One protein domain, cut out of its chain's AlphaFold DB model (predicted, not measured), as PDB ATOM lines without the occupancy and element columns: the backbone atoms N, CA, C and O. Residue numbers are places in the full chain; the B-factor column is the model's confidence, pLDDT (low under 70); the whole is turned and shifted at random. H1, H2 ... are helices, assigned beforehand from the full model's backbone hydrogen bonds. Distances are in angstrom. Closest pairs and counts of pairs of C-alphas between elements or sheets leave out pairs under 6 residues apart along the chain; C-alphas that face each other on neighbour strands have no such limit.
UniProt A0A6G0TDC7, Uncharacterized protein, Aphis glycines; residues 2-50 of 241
ATOM      1  N   ILE A   2     145.153 103.163 134.840       50.03
ATOM      2  CA  ILE A   2     144.579 103.349 136.195       50.03
ATOM      3  C   ILE A   2     144.487 104.824 136.643       50.03
ATOM      4  O   ILE A   2     143.436 105.257 137.107       50.03
ATOM      5  N   PHE A   3     145.529 105.632 136.413       56.50
ATOM      6  CA  PHE A   3     145.535 107.057 136.789       56.50
ATOM      7  C   PHE A   3     144.428 107.884 136.118       56.50
ATOM      8  O   PHE A   3     143.853 108.780 136.731       56.50
ATOM      9  N   LYS A   4     144.066 107.540 134.876       65.62
ATOM     10  CA  LYS A   4     143.020 108.239 134.118       65.62
ATOM     11  C   LYS A   4     141.622 107.921 134.662       65.62
ATOM     12  O   LYS A   4     140.726 108.754 134.589       65.62
ATOM     13  N   LEU A   5     141.442 106.725 135.227       61.31
ATOM     14  CA  LEU A   5     140.196 106.327 135.879       61.31
ATOM     15  C   LEU A   5     140.044 107.035 137.233       61.31
ATOM     16  O   LEU A   5     138.987 107.595 137.513       61.31
ATOM     17  N   LEU A   6     141.123 107.074 138.022       63.72
ATOM     18  CA  LEU A   6     141.141 107.711 139.341       63.72
ATOM     19  C   LEU A   6     140.853 109.219 139.248       63.72
ATOM     20  O   LEU A   6     140.040 109.736 140.010       63.72
ATOM     21  N   SER A   7     141.447 109.898 138.260       72.81
ATOM     22  CA  SER A   7     141.226 111.327 138.001       72.81
ATOM     23  C   SER A   7     139.765 111.652 137.675       72.81
ATOM     24  O   SER A   7     139.246 112.661 138.141       72.81
ATOM     25  N   ASN A   8     139.082 110.796 136.908       71.56
ATOM     26  CA  ASN A   8     137.679 111.016 136.544       71.56
ATOM     27  C   ASN A   8     136.737 110.805 137.735       71.56
ATOM     28  O   ASN A   8     135.758 111.533 137.882       71.56
ATOM     29  N   VAL A   9     137.039 109.834 138.603       72.94
ATOM     30  CA  VAL A   9     136.253 109.580 139.820       72.94
ATOM     31  C   VAL A   9     136.419 110.724 140.820       72.94
ATOM     32  O   VAL A   9     135.433 111.185 141.394       72.94
ATOM     33  N   LEU A  10     137.641 111.233 140.993       73.31
ATOM     34  CA  LEU A  10     137.920 112.386 141.854       73.31
ATOM     35  C   LEU A  10     137.227 113.657 141.356       73.31
ATOM     36  O   LEU A  10     136.582 114.340 142.151       73.31
ATOM     37  N   LEU A  11     137.280 113.922 140.047       77.94
ATOM     38  CA  LEU A  11     136.592 115.058 139.432       77.94
ATOM     39  C   LEU A  11     135.075 114.984 139.660       77.94
ATOM     40  O   LEU A  11     134.459 115.963 140.072       77.94
ATOM     41  N   LEU A  12     134.480 113.802 139.476       69.19
ATOM     42  CA  LEU A  12     133.051 113.594 139.706       69.19
ATOM     43  C   LEU A  12     132.670 113.774 141.184       69.19
ATOM     44  O   LEU A  12     131.627 114.345 141.496       69.19
ATOM     45  N   THR A  13     133.538 113.334 142.097       71.19
ATOM     46  CA  THR A  13     133.331 113.471 143.547       71.19
ATOM     47  C   THR A  13     133.430 114.931 143.993       71.19
ATOM     48  O   THR A  13     132.650 115.366 144.838       71.19
ATOM     49  N   MET A  14     134.344 115.709 143.405       76.75
ATOM     50  CA  MET A  14     134.434 117.150 143.651       76.75
ATOM     51  C   MET A  14     133.205 117.895 143.129       76.75
ATOM     52  O   MET A  14     132.632 118.693 143.865       76.75
ATOM     53  N   ILE A  15     132.749 117.588 141.912       70.12
ATOM     54  CA  ILE A  15     131.539 118.195 141.334       70.12
ATOM     55  C   ILE A  15     130.301 117.852 142.179       70.12
ATOM     56  O   ILE A  15     129.455 118.711 142.412       70.12
ATOM     57  N   SER A  16     130.226 116.628 142.709       66.06
ATOM     58  CA  SER A  16     129.124 116.180 143.569       66.06
ATOM     59  C   SER A  16     129.059 116.885 144.925       66.06
ATOM     60  O   SER A  16     127.985 116.910 145.517       66.06
ATOM     61  N   LYS A  17     130.176 117.401 145.450       71.62
ATOM     62  CA  LYS A  17     130.199 118.124 146.734       71.62
ATOM     63  C   LYS A  17     129.972 119.626 146.591       71.62
ATOM     64  O   LYS A  17     129.753 120.289 147.595       71.62
ATOM     65  N   PHE A  18     130.074 120.160 145.375       60.94
ATOM     66  CA  PHE A  18     130.107 121.604 145.133       60.94
ATOM     67  C   PHE A  18     128.771 122.187 144.658       60.94
ATOM     68  O   PHE A  18     128.627 123.399 144.546       60.94
ATOM     69  N   MET A  19     127.785 121.346 144.364       52.06
ATOM     70  CA  MET A  19     126.471 121.784 143.906       52.06
ATOM     71  C   MET A  19     125.438 121.294 144.904       52.06
ATOM     72  O   MET A  19     125.359 120.087 145.094       52.06
ATOM     73  N   ASP A  20     124.657 122.204 145.491       66.00
ATOM     74  CA  ASP A  20     123.325 121.908 146.032       66.00
ATOM     75  C   ASP A  20     122.396 121.734 144.828       66.00
ATOM     76  O   ASP A  20     121.901 122.720 144.266       66.00
ATOM     77  N   PRO A  21     122.198 120.510 144.312       55.69
ATOM     78  CA  PRO A  21     121.493 120.344 143.070       55.69
ATOM     79  C   PRO A  21     120.030 120.170 143.440       55.69
ATOM     80  O   PRO A  21     119.653 119.217 144.127       55.69
ATOM     81  N   SER A  22     119.167 121.039 142.918       74.75
ATOM     82  CA  SER A  22     117.756 120.672 142.831       74.75
ATOM     83  C   SER A  22     117.680 119.260 142.228       74.75
ATOM     84  O   SER A  22     118.386 118.954 141.259       74.75
ATOM     85  N   PHE A  23     116.869 118.378 142.815       69.62
ATOM     86  CA  PHE A  23     116.794 116.951 142.456       69.62
ATOM     87  C   PHE A  23     116.638 116.729 140.933       69.62
ATOM     88  O   PHE A  23     117.128 115.756 140.356       69.62
ATOM     89  N   LYS A  24     116.020 117.706 140.258       76.00
ATOM     90  CA  LYS A  24     115.818 117.764 138.809       76.00
ATOM     91  C   LYS A  24     117.130 117.893 138.021       76.00
ATOM     92  O   LYS A  24     117.308 117.197 137.022       76.00
ATOM     93  N   THR A  25     118.068 118.721 138.478       76.69
ATOM     94  CA  THR A  25     119.376 118.923 137.830       76.69
ATOM     95  C   THR A  25     120.254 117.677 137.958       76.69
ATOM     96  O   THR A  25     120.912 117.280 136.995       76.69
ATOM     97  N   PHE A  26     120.199 117.003 139.112       78.38
ATOM     98  CA  PHE A  26     120.930 115.755 139.345       78.38
ATOM     99  C   PHE A  26     120.441 114.622 138.436       78.38
ATOM    100  O   PHE A  26     121.250 113.922 137.829       78.38
ATOM    101  N   SER A  27     119.121 114.479 138.265       76.12
ATOM    102  CA  SER A  27     118.549 113.449 137.389       76.12
ATOM    103  C   SER A  27     118.976 113.613 135.924       76.12
ATOM    104  O   SER A  27     119.225 112.614 135.244       76.12
ATOM    105  N   ILE A  28     119.076 114.850 135.428       83.19
ATOM    106  CA  ILE A  28     119.518 115.128 134.051       83.19
ATOM    107  C   ILE A  28     121.015 114.827 133.907       83.19
ATOM    108  O   ILE A  28     121.416 114.145 132.961       83.19
ATOM    109  N   ALA A  29     121.830 115.270 134.868       79.50
ATOM    110  CA  ALA A  29     123.266 115.008 134.872       79.50
ATOM    111  C   ALA A  29     123.574 113.501 134.925       79.50
ATOM    112  O   ALA A  29     124.391 113.009 134.147       79.50
ATOM    113  N   LEU A  30     122.871 112.748 135.775       82.50
ATOM    114  CA  LEU A  30     123.045 111.301 135.890       82.50
ATOM    115  C   LEU A  30     122.646 110.570 134.599       82.50
ATOM    116  O   LEU A  30     123.357 109.666 134.164       82.50
ATOM    117  N   SER A  31     121.558 110.997 133.948       84.06
ATOM    118  CA  SER A  31     121.131 110.459 132.648       84.06
ATOM    119  C   SER A  31     122.186 110.686 131.557       84.06
ATOM    120  O   SER A  31     122.492 109.774 130.783       84.06
ATOM    121  N   LEU A  32     122.810 111.869 131.528       80.94
ATOM    122  CA  LEU A  32     123.894 112.182 130.593       80.94
ATOM    123  C   LEU A  32     125.157 111.360 130.874       80.94
ATOM    124  O   LEU A  32     125.724 110.782 129.947       80.94
ATOM    125  N   ILE A  33     125.562 111.246 132.140       83.62
ATOM    126  CA  ILE A  33     126.710 110.421 132.545       83.62
ATOM    127  C   ILE A  33     126.470 108.956 132.172       83.62
ATOM    128  O   ILE A  33     127.363 108.309 131.626       83.62
ATOM    129  N   HIS A  34     125.259 108.444 132.399       84.75
ATOM    130  CA  HIS A  34     124.886 107.087 132.012       84.75
ATOM    131  C   HIS A  34     124.984 106.889 130.494       84.75
ATOM    132  O   HIS A  34     125.622 105.939 130.042       84.75
ATOM    133  N   ARG A  35     124.420 107.801 129.690       85.56
ATOM    134  CA  ARG A  35     124.520 107.739 128.219       85.56
ATOM    135  C   ARG A  35     125.973 107.762 127.743       85.56
ATOM    136  O   ARG A  35     126.335 106.960 126.888       85.56
ATOM    137  N   LEU A  36     126.810 108.623 128.322       81.38
ATOM    138  CA  LEU A  36     128.237 108.703 127.994       81.38
ATOM    139  C   LEU A  36     128.994 107.430 128.384       81.38
ATOM    140  O   LEU A  36     129.853 106.974 127.630       81.38
ATOM    141  N   LEU A  37     128.668 106.830 129.530       83.94
ATOM    142  CA  LEU A  37     129.263 105.568 129.965       83.94
ATOM    143  C   LEU A  37     128.876 104.420 129.023       83.94
ATOM    144  O   LEU A  37     129.742 103.640 128.629       83.94
ATOM    145  N   VAL A  38     127.603 104.343 128.623       86.81
ATOM    146  CA  VAL A  38     127.109 103.351 127.655       86.81
ATOM    147  C   VAL A  38     127.810 103.524 126.308       86.81
ATOM    148  O   VAL A  38     128.355 102.555 125.792       86.81
ATOM    149  N   LEU A  39     127.879 104.748 125.779       80.88
ATOM    150  CA  LEU A  39     128.579 105.049 124.524       80.88
ATOM    151  C   LEU A  39     130.062 104.677 124.587       80.88
ATOM    152  O   LEU A  39     130.594 104.079 123.656       80.88
ATOM    153  N   LYS A  40     130.730 104.977 125.704       82.38
ATOM    154  CA  LYS A  40     132.144 104.644 125.891       82.38
ATOM    155  C   LYS A  40     132.381 103.137 125.974       82.38
ATOM    156  O   LYS A  40     133.357 102.656 125.409       82.38
ATOM    157  N   ASN A  41     131.495 102.399 126.641       76.38
ATOM    158  CA  ASN A  41     131.573 100.941 126.710       76.38
ATOM    159  C   ASN A  41     131.256 100.289 125.361       76.38
ATOM    160  O   ASN A  41     131.915  99.318 125.004       76.38
ATOM    161  N   LEU A  42     130.303 100.832 124.598       76.00
ATOM    162  CA  LEU A  42     130.009 100.371 123.242       76.00
ATOM    163  C   LEU A  42     131.199 100.608 122.311       76.00
ATOM    164  O   LEU A  42     131.618  99.672 121.645       76.00
ATOM    165  N   ASN A  43     131.808 101.797 122.329       73.25
ATOM    166  CA  ASN A  43     133.022 102.055 121.548       73.25
ATOM    167  C   ASN A  43     134.182 101.153 121.970       73.25
ATOM    168  O   ASN A  43     134.871 100.613 121.115       73.25
ATOM    169  N   PHE A  44     134.374 100.945 123.274       69.31
ATOM    170  CA  PHE A  44     135.405 100.037 123.768       69.31
ATOM    171  C   PHE A  44     135.160  98.587 123.320       69.31
ATOM    172  O   PHE A  44     136.102  97.891 122.959       69.31
ATOM    173  N   LEU A  45     133.902  98.136 123.296       63.50
ATOM    174  CA  LEU A  45     133.535  96.811 122.798       63.50
ATOM    175  C   LEU A  45     133.750  96.695 121.279       63.50
ATOM    176  O   LEU A  45     134.231  95.667 120.806       63.50
ATOM    177  N   THR A  46     133.450  97.754 120.525       70.75
ATOM    178  CA  THR A  46     133.706  97.830 119.081       70.75
ATOM    179  C   THR A  46     135.207  97.802 118.770       70.75
ATOM    180  O   THR A  46     135.618  97.061 117.881       70.75
ATOM    181  N   ASP A  47     136.037  98.510 119.544       60.50
ATOM    182  CA  ASP A  47     137.507  98.489 119.418       60.50
ATOM    183  C   ASP A  47     138.127  97.139 119.821       60.50
ATOM    184  O   ASP A  47     139.133  96.688 119.261       60.50
ATOM    185  N   LEU A  48     137.529  96.446 120.792       57.38
ATOM    186  CA  LEU A  48     137.940  95.084 121.136       57.38
ATOM    187  C   LEU A  48     137.605  94.092 120.017       57.38
ATOM    188  O   LEU A  48     138.407  93.203 119.736       57.38
ATOM    189  N   ASN A  49     136.464  94.270 119.350       57.56
ATOM    190  CA  ASN A  49     136.082  93.444 118.206       57.56
ATOM    191  C   ASN A  49     136.929  93.732 116.957       57.56
ATOM    192  O   ASN A  49     137.150  92.821 116.163       57.56
ATOM    193  N   SER A  50     137.429  94.959 116.780       48.94
ATOM    194  CA  SER A  50     138.264  95.317 115.626       48.94
ATOM    195  C   SER A  50     139.734  94.913 115.782       48.94
ATOM    196  O   SER A  50     140.428  94.769 114.776       48.94
TER     197      SER A  50
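AT A GLANCE: This is residues 2 to 50 of the 241 residues of an uncharacterized protein of Aphis glycines (UniProt A0A6G0TDC7). Two helices make an open, flat U: H1 is the shorter arm, a tight turn follows, and the longer H2 folds back with an empty gap between the arms. The printed part has 49 residues with two named helices, H1 then H2, no named strand, and is all helix. It is loose, with a radius of gyration of the C-alphas of 13.7 A and spans of 43 by 25 by 5 A.

IN THESE COORDINATES: H1, residues 2 to 18, begins at C-alpha 2 (144.579, 103.349, 136.195) and is 25.0 A long from first to last C-alpha. H2, residues 23 to 50, is 40.6 A long and ends at C-alpha 50 (138.264, 95.317, 115.626).

HOW THE PARTS SIT: H1 and H2 are apart, with no C-alpha of one within 8 A of the other. Residues 2 to 15 of H1 and 30 to 50 of H2 stand free. Every O i to N i+4 pair is within hydrogen-bond range in H2, and 12 of 13 in H1.

THE WHOLE: The C-alphas farthest apart, of Asp 20 and Ser 50, are 43.1 A apart. The printed part has no cut, and its one link is tight. Mean pLDDT of the printed part is 71.6; 18 residues are under 70, among them 2 to 6, 18 to 21 and 47 to 50.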